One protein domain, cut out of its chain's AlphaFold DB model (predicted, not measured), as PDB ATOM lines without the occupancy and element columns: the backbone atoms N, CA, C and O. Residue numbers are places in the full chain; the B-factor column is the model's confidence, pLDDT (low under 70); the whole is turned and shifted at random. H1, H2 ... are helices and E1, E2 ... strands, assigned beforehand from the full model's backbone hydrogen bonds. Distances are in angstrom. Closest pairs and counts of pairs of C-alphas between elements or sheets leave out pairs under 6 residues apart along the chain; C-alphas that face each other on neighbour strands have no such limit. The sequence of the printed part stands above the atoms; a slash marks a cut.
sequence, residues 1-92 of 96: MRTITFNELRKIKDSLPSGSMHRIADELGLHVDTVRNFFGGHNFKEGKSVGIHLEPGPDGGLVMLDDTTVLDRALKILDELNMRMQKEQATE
ATOM      1  N   MET A   1     150.234 165.695 146.688       68.75
ATOM      2  CA  MET A   1     151.534 165.241 146.159       68.75
ATOM      3  C   MET A   1     152.645 165.754 147.051       68.75
ATOM      4  O   MET A   1     152.756 166.965 147.237       68.75
ATOM      5  N   ARG A   2     153.422 164.851 147.642       81.75
ATOM      6  CA  ARG A   2     154.585 165.196 148.469       81.75
ATOM      7  C   ARG A   2     155.749 164.296 148.085       81.75
ATOM      8  O   ARG A   2     155.576 163.086 148.000       81.75
ATOM      9  N   THR A   3     156.915 164.885 147.870       82.81
ATOM     10  CA  THR A   3     158.145 164.136 147.600       82.81
ATOM     11  C   THR A   3     158.919 163.991 148.900       82.81
ATOM     12  O   THR A   3     159.103 164.974 149.620       82.81
ATOM     13  N   ILE A   4     159.333 162.770 149.218       84.81
ATOM     14  CA  ILE A   4     160.097 162.433 150.420       84.81
ATOM     15  C   ILE A   4     161.138 161.370 150.071       84.81
ATOM     16  O   ILE A   4     160.943 160.587 149.143       84.81
ATOM     17  N   THR A   5     162.256 161.326 150.788       84.12
ATOM     18  CA  THR A   5     163.234 160.246 150.590       84.12
ATOM     19  C   THR A   5     162.812 158.972 151.320       84.12
ATOM     20  O   THR A   5     162.142 159.012 152.359       84.12
ATOM     21  N   PHE A   6     163.243 157.814 150.819       80.69
ATOM     22  CA  PHE A   6     162.994 156.540 151.500       80.69
ATOM     23  C   PHE A   6     163.571 156.520 152.925       80.69
ATOM     24  O   PHE A   6     162.944 156.024 153.865       80.69
ATOM     25  N   ASN A   7     164.751 157.115 153.111       81.75
ATOM     26  CA  ASN A   7     165.383 157.235 154.419       81.75
ATOM     27  C   ASN A   7     164.539 158.062 155.408       81.75
ATOM     28  O   ASN A   7     164.443 157.711 156.583       81.75
ATOM     29  N   GLU A   8     163.878 159.128 154.954       86.62
ATOM     30  CA  GLU A   8     162.962 159.901 155.802       86.62
ATOM     31  C   GLU A   8     161.712 159.109 156.192       86.62
ATOM     32  O   GLU A   8     161.340 159.113 157.367       86.62
ATOM     33  N   LEU A   9     161.106 158.359 155.264       85.94
ATOM     34  CA  LEU A   9     159.997 157.453 155.601       85.94
ATOM     35  C   LEU A   9     160.417 156.431 156.661       85.94
ATOM     36  O   LEU A   9     159.673 156.177 157.615       85.94
ATOM     37  N   ARG A  10     161.634 155.892 156.542       85.12
ATOM     38  CA  ARG A  10     162.199 154.983 157.540       85.12
ATOM     39  C   ARG A  10     162.371 155.663 158.896       85.12
ATOM     40  O   ARG A  10     161.985 155.063 159.893       85.12
ATOM     41  N   LYS A  11     162.889 156.895 158.951       88.31
ATOM     42  CA  LYS A  11     163.035 157.663 160.204       88.31
ATOM     43  C   LYS A  11     161.694 157.911 160.891       88.31
ATOM     44  O   LYS A  11     161.594 157.747 162.104       88.31
ATOM     45  N   ILE A  12     160.661 158.269 160.126       90.06
ATOM     46  CA  ILE A  12     159.309 158.483 160.665       90.06
ATOM     47  C   ILE A  12     158.773 157.181 161.251       90.06
ATOM     48  O   ILE A  12     158.317 157.163 162.390       90.06
ATOM     49  N   LYS A  13     158.895 156.076 160.506       88.25
ATOM     50  CA  LYS A  13     158.522 154.744 160.986       88.25
ATOM     51  C   LYS A  13     159.246 154.365 162.279       88.25
ATOM     52  O   LYS A  13     158.606 153.823 163.170       88.25
ATOM     53  N   ASP A  14     160.551 154.611 162.356       89.38
ATOM     54  CA  ASP A  14     161.371 154.280 163.529       89.38
ATOM     55  C   ASP A  14     160.996 155.131 164.753       89.38
ATOM     56  O   ASP A  14     161.069 154.669 165.885       89.38
ATOM     57  N   SER A  15     160.522 156.358 164.518       91.12
ATOM     58  CA  SER A  15     160.065 157.272 165.572       91.12
ATOM     59  C   SER A  15     158.684 156.907 166.126       91.12
ATOM     60  O   SER A  15     158.312 157.367 167.206       91.12
ATOM     61  N   LEU A  16     157.888 156.123 165.392       90.81
ATOM     62  CA  LEU A  16     156.540 155.759 165.818       90.81
ATOM     63  C   LEU A  16     156.580 154.750 166.974       90.81
ATOM     64  O   LEU A  16     157.292 153.746 166.898       90.81
ATOM     65  N   PRO A  17     155.744 154.929 168.012       90.88
ATOM     66  CA  PRO A  17     155.671 153.981 169.109       90.88
ATOM     67  C   PRO A  17     155.067 152.660 168.629       90.88
ATOM     68  O   PRO A  17     154.308 152.605 167.648       90.88
ATOM     69  N   SER A  18     155.367 151.586 169.359       88.56
ATOM     70  CA  SER A  18     154.802 150.264 169.081       88.56
ATOM     71  C   SER A  18     153.271 150.319 169.015       88.56
ATOM     72  O   SER A  18     152.622 151.027 169.782       88.56
ATOM     73  N   GLY A  19     152.686 149.598 168.056       89.75
ATOM     74  CA  GLY A  19     151.241 149.601 167.806       89.75
ATOM     75  C   GLY A  19     150.732 150.732 166.902       89.75
ATOM     76  O   GLY A  19     149.625 150.614 166.380       89.75
ATOM     77  N   SER A  20     151.531 151.765 166.602       92.06
ATOM     78  CA  SER A  20     151.081 152.878 165.738       92.06
ATOM     79  C   SER A  20     150.648 152.437 164.347       92.06
ATOM     80  O   SER A  20     149.674 152.957 163.825       92.06
ATOM     81  N   MET A  21     151.323 151.446 163.753       91.06
ATOM     82  CA  MET A  21     150.928 150.915 162.441       91.06
ATOM     83  C   MET A  21     149.523 150.306 162.465       91.06
ATOM     84  O   MET A  21     148.773 150.491 161.515       91.06
ATOM     85  N   HIS A  22     149.167 149.614 163.552       92.81
ATOM     86  CA  HIS A  22     147.831 149.044 163.729       92.81
ATOM     87  C   HIS A  22     146.800 150.148 163.926       92.81
ATOM     88  O   HIS A  22     145.755 150.120 163.293       92.81
ATOM     89  N   ARG A  23     147.132 151.163 164.730       93.44
ATOM     90  CA  ARG A  23     146.272 152.330 164.930       93.44
ATOM     91  C   ARG A  23     146.007 153.079 163.620       93.44
ATOM     92  O   ARG A  23     144.862 153.380 163.323       93.44
ATOM     93  N   ILE A  24     147.039 153.344 162.817       92.06
ATOM     94  CA  ILE A  24     146.889 154.007 161.510       92.06
ATOM     95  C   ILE A  24     146.032 153.156 160.566       92.06
ATOM     96  O   ILE A  24     145.174 153.693 159.872       92.06
ATOM     97  N   ALA A  25     146.260 151.842 160.539       91.75
ATOM     98  CA  ALA A  25     145.494 150.914 159.718       91.75
ATOM     99  C   ALA A  25     144.004 150.923 160.090       91.75
ATOM    100  O   ALA A  25     143.165 151.102 159.214       91.75
ATOM    101  N   ASP A  26     143.688 150.820 161.381       93.25
ATOM    102  CA  ASP A  26     142.314 150.830 161.893       93.25
ATOM    103  C   ASP A  26     141.610 152.164 161.595       93.25
ATOM    104  O   ASP A  26     140.510 152.192 161.047       93.25
ATOM    105  N   GLU A  27     142.298 153.283 161.835       92.31
ATOM    106  CA  GLU A  27     141.743 154.621 161.616       92.31
ATOM    107  C   GLU A  27     141.494 154.959 160.143       92.31
ATOM    108  O   GLU A  27     140.559 155.696 159.827       92.31
ATOM    109  N   LEU A  28     142.328 154.444 159.239       89.81
ATOM    110  CA  LEU A  28     142.176 154.654 157.800       89.81
ATOM    111  C   LEU A  28     141.367 153.537 157.121       89.81
ATOM    112  O   LEU A  28     141.134 153.610 155.915       89.81
ATOM    113  N   GLY A  29     140.955 152.498 157.857       90.25
ATOM    114  CA  GLY A  29     140.310 151.312 157.288       90.25
ATOM    115  C   GLY A  29     141.207 150.547 156.304       90.25
ATOM    116  O   GLY A  29     140.718 149.946 155.346       90.25
ATOM    117  N   LEU A  30     142.526 150.606 156.501       88.44
ATOM    118  CA  LEU A  30     143.536 149.957 155.667       88.44
ATOM    119  C   LEU A  30     144.057 148.681 156.329       88.44
ATOM    120  O   LEU A  30     143.963 148.493 157.538       88.44
ATOM    121  N   HIS A  31     144.680 147.805 155.541       87.69
ATOM    122  CA  HIS A  31     145.395 146.665 156.106       87.69
ATOM    123  C   HIS A  31     146.719 147.121 156.732       87.69
ATOM    124  O   HIS A  31     147.415 147.983 156.187       87.69
ATOM    125  N   VAL A  32     147.127 146.495 157.837       86.69
ATOM    126  CA  VAL A  32     148.412 146.793 158.496       86.69
ATOM    127  C   VAL A  32     149.589 146.603 157.539       86.69
ATOM    128  O   VAL A  32     150.518 147.409 157.545       86.69
ATOM    129  N   ASP A  33     149.536 145.596 156.663       84.44
ATOM    130  CA  ASP A  33     150.568 145.416 155.636       84.44
ATOM    131  C   ASP A  33     150.589 146.549 154.605       84.44
ATOM    132  O   ASP A  33     151.663 146.905 154.130       84.44
ATOM    133  N   THR A  34     149.452 147.182 154.301       83.00
ATOM    134  CA  THR A  34     149.407 148.372 153.435       83.00
ATOM    135  C   THR A  34     150.156 149.535 154.081       83.00
ATOM    136  O   THR A  34     151.000 150.157 153.437       83.00
ATOM    137  N   VAL A  35     149.924 149.775 155.375       86.56
ATOM    138  CA  VAL A  35     150.643 150.803 156.148       86.56
ATOM    139  C   VAL A  35     152.132 150.462 156.262       86.56
ATOM    140  O   VAL A  35     152.989 151.325 156.095       86.56
ATOM    141  N   ARG A  36     152.476 149.192 156.491       84.25
ATOM    142  CA  ARG A  36     153.872 148.731 156.532       84.25
ATOM    143  C   ARG A  36     154.577 148.934 155.190       84.25
ATOM    144  O   ARG A  36     155.730 149.366 155.181       84.25
ATOM    145  N   ASN A  37     153.909 148.622 154.082       79.19
ATOM    146  CA  ASN A  37     154.453 148.772 152.734       79.19
ATOM    147  C   ASN A  37     154.663 150.248 152.376       79.19
ATOM    148  O   ASN A  37     155.686 150.576 151.780       79.19
ATOM    149  N   PHE A  38     153.780 151.140 152.834       82.31
ATOM    150  CA  PHE A  38     153.924 152.588 152.667       82.31
ATOM    151  C   PHE A  38     155.249 153.134 153.229       82.31
ATOM    152  O   PHE A  38     155.916 153.935 152.583       82.31
ATOM    153  N   PHE A  39     155.687 152.654 154.396       82.44
ATOM    154  CA  PHE A  39     156.969 153.048 155.005       82.44
ATOM    155  C   PHE A  39     158.176 152.234 154.507       82.44
ATOM    156  O   PHE A  39     159.194 152.141 155.200       82.44
ATOM    157  N   GLY A  40     158.070 151.601 153.337       71.81
ATOM    158  CA  GLY A  40     159.173 150.852 152.738       71.81
ATOM    159  C   GLY A  40     159.255 149.387 153.158       71.81
ATOM    160  O   GLY A  40     160.344 148.828 153.286       71.81
ATOM    161  N   GLY A  41     158.115 148.745 153.412       62.56
ATOM    162  CA  GLY A  41     158.040 147.289 153.531       62.56
ATOM    163  C   GLY A  41     158.350 146.607 152.193       62.56
ATOM    164  O   GLY A  41     157.768 146.947 151.172       62.56
ATOM    165  N   HIS A  42     159.248 145.619 152.192       53.34
ATOM    166  CA  HIS A  42     159.652 144.883 150.982       53.34
ATOM    167  C   HIS A  42     158.684 143.749 150.590       53.34
ATOM    168  O   HIS A  42     158.989 142.955 149.700       53.34
ATOM    169  N   ASN A  43     157.518 143.627 151.235       48.44
ATOM    170  CA  ASN A  43     156.621 142.491 151.020       48.44
ATOM    171  C   ASN A  43     155.579 142.787 149.927       48.44
ATOM    172  O   ASN A  43     154.373 142.780 150.166       48.44
ATOM    173  N   PHE A  44     156.060 143.018 148.703       50.97
ATOM    174  CA  PHE A  44     155.247 143.233 147.494       50.97
ATOM    175  C   PHE A  44     154.654 141.933 146.918       50.97
ATOM    176  O   PHE A  44     154.475 141.811 145.711       50.97
ATOM    177  N   LYS A  45     154.362 140.928 147.755       45.94
ATOM    178  CA  LYS A  45     153.807 139.661 147.258       45.94
ATOM    179  C   LYS A  45     152.352 139.790 146.792       45.94
ATOM    180  O   LYS A  45     152.007 139.128 145.825       45.94
ATOM    181  N   GLU A  46     151.538 140.660 147.404       44.66
ATOM    182  CA  GLU A  46     150.099 140.794 147.067       44.66
ATOM    183  C   GLU A  46     149.495 142.204 147.283       44.66
ATOM    184  O   GLU A  46     148.288 142.401 147.155       44.66
ATOM    185  N   GLY A  47     150.293 143.225 147.608       40.31
ATOM    186  CA  GLY A  47     149.767 144.556 147.930       40.31
ATOM    187  C   GLY A  47     149.726 145.482 146.718       40.31
ATOM    188  O   GLY A  47     150.780 145.795 146.171       40.31
ATOM    189  N   LYS A  48     148.538 145.977 146.341       47.62
ATOM    190  CA  LYS A  48     148.389 147.158 145.469       47.62
ATOM    191  C   LYS A  48     149.392 148.228 145.915       47.62
ATOM    192  O   LYS A  48     149.391 148.615 147.081       47.62
ATOM    193  N   SER A  49     150.241 148.687 145.004       48.66
ATOM    194  CA  SER A  49     151.129 149.831 145.206       48.66
ATOM    195  C   SER A  49     150.258 151.071 145.384       48.66
ATOM    196  O   SER A  49     149.822 151.691 144.419       48.66
ATOM    197  N   VAL A  50     149.907 151.385 146.629       51.12
ATOM    198  CA  VAL A  50     149.075 152.549 146.930       51.12
ATOM    199  C   VAL A  50     149.936 153.800 146.754       51.12
ATOM    200  O   VAL A  50     150.690 154.157 147.650       51.12
ATOM    201  N   GLY A  51     149.852 154.421 145.575       53.84
ATOM    202  CA  GLY A  51     150.234 155.819 145.336       53.84
ATOM    203  C   GLY A  51     151.690 156.204 145.615       53.84
ATOM    204  O   GLY A  51     151.937 157.368 145.919       53.84
ATOM    205  N   ILE A  52     152.632 155.254 145.558       63.44
ATOM    206  CA  ILE A  52     154.067 155.508 145.735       63.44
ATOM    207  C   ILE A  52     154.837 155.258 144.439       63.44
ATOM    208  O   ILE A  52     154.893 154.129 143.948       63.44
ATOM    209  N   HIS A  53     155.449 156.314 143.902       66.94
ATOM    210  CA  HIS A  53     156.424 156.221 142.816       66.94
ATOM    211  C   HIS A  53     157.830 156.190 143.415       66.94
ATOM    212  O   HIS A  53     158.189 157.101 144.159       66.94
ATOM    213  N   LEU A  54     158.598 155.138 143.127       64.62
ATOM    214  CA  LEU A  54     159.964 154.948 143.618       64.62
ATOM    215  C   LEU A  54     160.955 155.163 142.478       64.62
ATOM    216  O   LEU A  54     160.977 154.383 141.525       64.62
ATOM    217  N   GLU A  55     161.806 156.174 142.616       66.38
ATOM    218  CA  GLU A  55     162.956 156.376 141.737       66.38
ATOM    219  C   GLU A  55     164.235 155.918 142.447       66.38
ATOM    220  O   GLU A  55     164.530 156.411 143.541       66.38
ATOM    221  N   PRO A  56     165.012 154.980 141.868       66.88
ATOM    222  CA  PRO A  56     166.253 154.521 142.473       66.88
ATOM    223  C   PRO A  56     167.267 155.668 142.564       66.88
ATOM    224  O   PRO A  56     167.490 156.402 141.605       66.88
ATOM    225  N   GLY A  57     167.917 155.801 143.721       66.06
ATOM    226  CA  GLY A  57     168.882 156.865 143.977       66.06
ATOM    227  C   GLY A  57     169.633 156.677 145.300       66.06
ATOM    228  O   GLY A  57     169.364 155.715 146.030       66.06
ATOM    229  N   PRO A  58     170.584 157.574 145.619       67.38
ATOM    230  CA  PRO A  58     171.231 157.600 146.930       67.38
ATOM    231  C   PRO A  58     170.180 157.689 148.055       67.38
ATOM    232  O   PRO A  58     169.077 158.190 147.844       67.38
ATOM    233  N   ASP A  59     170.488 157.127 149.228       64.25
ATOM    234  CA  ASP A  59     169.588 157.081 150.400       64.25
ATOM    235  C   ASP A  59     168.278 156.281 150.218       64.25
ATOM    236  O   ASP A  59     167.307 156.461 150.958       64.25
ATOM    237  N   GLY A  60     168.256 155.340 149.267       65.75
ATOM    238  CA  GLY A  60     167.103 154.467 149.013       65.75
ATOM    239  C   GLY A  60     166.085 155.043 148.027       65.75
ATOM    240  O   GLY A  60     165.045 154.425 147.816       65.75
ATOM    241  N   GLY A  61     166.402 156.177 147.395       76.62
ATOM    242  CA  GLY A  61     165.604 156.757 146.320       76.62
ATOM    243  C   GLY A  61     164.579 157.801 146.761       76.62
ATOM    244  O   GLY A  61     164.309 158.001 147.952       76.62
ATOM    245  N   LEU A  62     164.016 158.482 145.761       74.62
ATOM    246  CA  LEU A  62     162.914 159.423 145.945       74.62
ATOM    247  C   LEU A  62     161.592 158.662 145.908       74.62
ATOM    248  O   LEU A  62     161.367 157.821 145.038       74.62
ATOM    249  N   VAL A  63     160.723 158.983 146.861       77.12
ATOM    250  CA  VAL A  63     159.362 158.470 146.943       77.12
ATOM    251  C   VAL A  63     158.410 159.634 146.714       77.12
ATOM    252  O   VAL A  63     158.353 160.576 147.510       77.12
ATOM    253  N   MET A  64     157.659 159.583 145.618       79.69
ATOM    254  CA  MET A  64     156.543 160.502 145.414       79.69
ATOM    255  C   MET A  64     155.277 159.883 145.980       79.69
ATOM    256  O   MET A  64     154.907 158.770 145.614       79.69
ATOM    257  N   LEU A  65     154.637 160.621 146.880       81.12
ATOM    258  CA  LEU A  65     153.389 160.258 147.528       81.12
ATOM    259  C   LEU A  65     152.235 160.988 146.844       81.12
ATOM    260  O   LEU A  65     152.104 162.214 146.985       81.12
ATOM    261  N   ASP A  66     151.392 160.240 146.141       79.62
ATOM    262  CA  ASP A  66     150.104 160.743 145.657       79.62
ATOM    263  C   ASP A  66     149.137 160.941 146.822       79.62
ATOM    264  O   ASP A  66     148.557 162.020 146.979       79.62
ATOM    265  N   ASP A  67     149.053 159.932 147.688       81.75
ATOM    266  CA  ASP A  67     148.237 159.947 148.891       81.75
ATOM    267  C   ASP A  67     149.126 160.017 150.140       81.75
ATOM    268  O   ASP A  67     149.960 159.149 150.399       81.75
ATOM    269  N   THR A  68     148.968 161.090 150.911       87.88
ATOM    270  CA  THR A  68     149.753 161.334 152.127       87.88
ATOM    271  C   THR A  68     148.976 161.018 153.401       87.88
ATOM    272  O   THR A  68     149.444 161.390 154.470       87.88
ATOM    273  N   THR A  69     147.812 160.361 153.336       90.19
ATOM    274  CA  THR A  69     146.960 160.121 154.522       90.19
ATOM    275  C   THR A  69     147.673 159.291 155.589       90.19
ATOM    276  O   THR A  69     147.649 159.639 156.769       90.19
ATOM    277  N   VAL A  70     148.388 158.243 155.173       88.94
ATOM    278  CA  VAL A  70     149.193 157.396 156.066       88.94
ATOM    279  C   VAL A  70     150.328 158.198 156.709       88.94
ATOM    280  O   VAL A  70     150.561 158.089 157.914       88.94
ATOM    281  N   LEU A  71     151.010 159.034 155.918       90.25
ATOM    282  CA  LEU A  71     152.080 159.908 156.403       90.25
ATOM    283  C   LEU A  71     151.548 160.941 157.403       90.25
ATOM    284  O   LEU A  71     152.131 161.112 158.469       90.25
ATOM    285  N   ASP A  72     150.443 161.606 157.076       91.81
ATOM    286  CA  ASP A  72     149.816 162.628 157.914       91.81
ATOM    287  C   ASP A  72     149.394 162.044 159.264       91.81
ATOM    288  O   ASP A  72     149.723 162.585 160.324       91.81
ATOM    289  N   ARG A  73     148.778 160.855 159.245       92.81
ATOM    290  CA  ARG A  73     148.386 160.166 160.473       92.81
ATOM    291  C   ARG A  73     149.586 159.771 161.331       92.81
ATOM    292  O   ARG A  73     149.525 159.915 162.552       92.81
ATOM    293  N   ALA A  74     150.673 159.306 160.722       92.19
ATOM    294  CA  ALA A  74     151.903 159.011 161.449       92.19
ATOM    295  C   ALA A  74     152.493 160.262 162.114       92.19
ATOM    296  O   ALA A  74     152.807 160.229 163.303       92.19
ATOM    297  N   LEU A  75     152.583 161.376 161.383       92.81
ATOM    298  CA  LEU A  75     153.066 162.647 161.930       92.81
ATOM    299  C   LEU A  75     152.184 163.137 163.083       92.81
ATOM    300  O   LEU A  75     152.703 163.587 164.101       92.81
ATOM    301  N   LYS A  76     150.865 162.968 162.972       93.94
ATOM    302  CA  LYS A  76     149.925 163.305 164.043       93.94
ATOM    303  C   LYS A  76     150.153 162.482 165.313       93.94
ATOM    304  O   LYS A  76     150.109 163.043 166.399       93.94
ATOM    305  N   ILE A  77     150.435 161.182 165.201       92.69
ATOM    306  CA  ILE A  77     150.766 160.341 166.369       92.69
ATOM    307  C   ILE A  77     152.062 160.821 167.042       92.69
ATOM    308  O   ILE A  77     152.137 160.850 168.270       92.69
ATOM    309  N   LEU A  78     153.072 161.208 166.257       91.75
ATOM    310  CA  LEU A  78     154.323 161.754 166.794       91.75
ATOM    311  C   LEU A  78     154.099 163.088 167.517       91.75
ATOM    312  O   LEU A  78     154.657 163.305 168.591       91.75
ATOM    313  N   ASP A  79     153.252 163.952 166.963       92.94
ATOM    314  CA  ASP A  79     152.869 165.215 167.594       92.94
ATOM    315  C   ASP A  79     152.098 164.982 168.906       92.94
ATOM    316  O   ASP A  79     152.443 165.563 169.938       92.94
ATOM    317  N   GLU A  80     151.140 164.044 168.921       91.75
ATOM    318  CA  GLU A  80     150.419 163.636 170.137       91.75
ATOM    319  C   GLU A  80     151.376 163.151 171.238       91.75
ATOM    320  O   GLU A  80     151.185 163.485 172.410       91.75
ATOM    321  N   LEU A  81     152.399 162.365 170.882       89.62
ATOM    322  CA  LEU A  81     153.420 161.915 171.828       89.62
ATOM    323  C   LEU A  81     154.227 163.082 172.386       89.62
ATOM    324  O   LEU A  81     154.379 163.188 173.602       89.62
ATOM    325  N   ASN A  82     154.709 163.970 171.516       89.75
ATOM    326  CA  ASN A  82     155.485 165.125 171.943       89.75
ATOM    327  C   ASN A  82     154.658 166.016 172.887       89.75
ATOM    328  O   ASN A  82     155.136 166.407 173.948       89.75
ATOM    329  N   MET A  83     153.381 166.255 172.573       88.25
ATOM    330  CA  MET A  83     152.472 167.003 173.449       88.25
ATOM    331  C   MET A  83     152.236 166.322 174.804       88.25
ATOM    332  O   MET A  83     152.121 167.017 175.813       88.25
ATOM    333  N   ARG A  84     152.145 164.985 174.850       87.62
ATOM    334  CA  ARG A  84     152.018 164.238 176.115       87.62
ATOM    335  C   ARG A  84     153.264 164.404 176.982       87.62
ATOM    336  O   ARG A  84     153.127 164.829 178.123       87.62
ATOM    337  N   MET A  85     154.451 164.235 176.398       82.94
ATOM    338  CA  MET A  85     155.722 164.413 177.110       82.94
ATOM    339  C   MET A  85     155.870 165.830 177.685       82.94
ATOM    340  O   MET A  85     156.299 165.989 178.825       82.94
ATOM    341  N   GLN A  86     155.470 166.861 176.933       79.94
ATOM    342  CA  GLN A  86     155.493 168.252 177.409       79.94
ATOM    343  C   GLN A  86     154.499 168.491 178.556       79.94
ATOM    344  O   GLN A  86     154.808 169.208 179.508       79.94
ATOM    345  N   LYS A  87     153.308 167.878 178.498       76.81
ATOM    346  CA  LYS A  87     152.324 167.962 179.588       76.81
ATOM    347  C   LYS A  87     152.818 167.271 180.854       76.81
ATOM    348  O   LYS A  87     152.687 167.863 181.917       76.81
ATOM    349  N   GLU A  88     153.398 166.078 180.734       75.38
ATOM    350  CA  GLU A  88     153.937 165.305 181.862       75.38
ATOM    351  C   GLU A  88     155.050 166.083 182.586       75.38
ATOM    352  O   GLU A  88     154.971 166.281 183.801       75.38
ATOM    353  N   GLN A  89     155.993 166.661 181.830       71.81
ATOM    354  CA  GLN A  89     157.058 167.520 182.368       71.81
ATOM    355  C   GLN A  89     156.515 168.780 183.059       71.81
ATOM    356  O   GLN A  89     157.012 169.181 184.114       71.81
ATOM    357  N   ALA A  90     155.472 169.399 182.499       72.19
ATOM    358  CA  ALA A  90     154.837 170.566 183.105       72.19
ATOM    359  C   ALA A  90     154.114 170.221 184.420       72.19
ATOM    360  O   ALA A  90     154.158 171.018 185.353       72.19
ATOM    361  N   THR A  91     153.485 169.045 184.530       65.06
ATOM    362  CA  THR A  91     152.843 168.594 185.780       65.06
ATOM    363  C   THR A  91     153.839 168.211 186.872       65.06
ATOM    364  O   THR A  91     153.596 168.542 188.031       65.06
ATOM    365  N   GLU A  92     154.971 167.586 186.536       61.19
ATOM    366  CA  GLU A  92     156.022 167.270 187.523       61.19
ATOM    367  C   GLU A  92     156.694 168.529 188.089       61.19
ATOM    368  O   GLU A  92     157.031 168.577 189.270       61.19
TER     369      GLU A  92
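AT A GLANCE: This is residues 1 to 92 of the 96 residues of the protein "DNA-binding protein" of Bacteroides sp. CBA7301 (UniProt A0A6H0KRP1). A small body of three short helices and a three-stranded sheet has one long helix, H4, whose first part packs on H1 and H2, while its last residues, 82 to 92, stick out as an arm. The sheet lies at the end of the body away from that arm, and a loop, residues 39 to 51, leads from H3 to it. The printed part has 92 residues, with the named elements in the order E1 H1 H2 H3 E2 E3 H4; the sheet, E1 E3 E2, is antiparallel. The class is mostly helix. The whole is only just compact, close to loose, with a radius of gyration of the C-alphas of 14.5 A and spans of 47 by 30 by 21 A.

HOW THE PARTS SIT: E1, residues 2 to 5, is an edge strand and the antiparallel neighbour of E3, residues 62 to 65; N 4 and O 63 are 2.9 A apart, within hydrogen-bond range. The other edge strand, E2, residues 52 to 55, forms a hairpin with E3, with N 53 and O 64 at 3.0 A. H1, residues 6 to 15, is on the sheet at a height of 8.0 A and only just stands up from it, rising 42 degrees. H2, residues 20 to 28, is apart from H1. H2 touches H3, residues 32 to 38, about perpendicular at 82 degrees; their closest C-alphas, of Ala 25 and Val 32, are 5.2 A apart. H4, residues 69 to 92, touches H2 with residues 69 to 77 alone, at a steep tilt of 57 degrees, opposite ways; the closest C-alphas are those of Ile 24 and Arg 73, 6.4 A. H4 touches H1 with residues 74 to 78 alone, the same way at 37 degrees, only just a steep tilt; the closest C-alphas, of Ser 15 and Leu 78, are 7.4 A apart. In H1, H2, H3 and H4 every O i to N i+4 pair is within hydrogen-bond range.

IN THESE COORDINATES: E1 begins at C-alpha 2, (154.585, 165.196, 148.469), and measures 10.2 A from first to last C-alpha. H1 measures 14.4 A, H2 12.1 A and H3 9.9 A. E2 measures 9.8 A and E3 9.7 A. H4 runs 35.0 A from C-alpha 69 at (146.960, 160.121, 154.522) to C-alpha 92 at (156.022, 167.270, 187.523).

THE WHOLE: The two C-alphas farthest apart, of Lys 45 and Glu 92, are 48.9 A apart. Without residues 82 to 92, which stand free, the body spans 32 by 27 by 21 A. The printed part has no cut, and H3 to E2 is the long link. The mean pLDDT of the printed part is 79.2; residue 1, residues 41 to 60 and residues 91 to 92 are under 70.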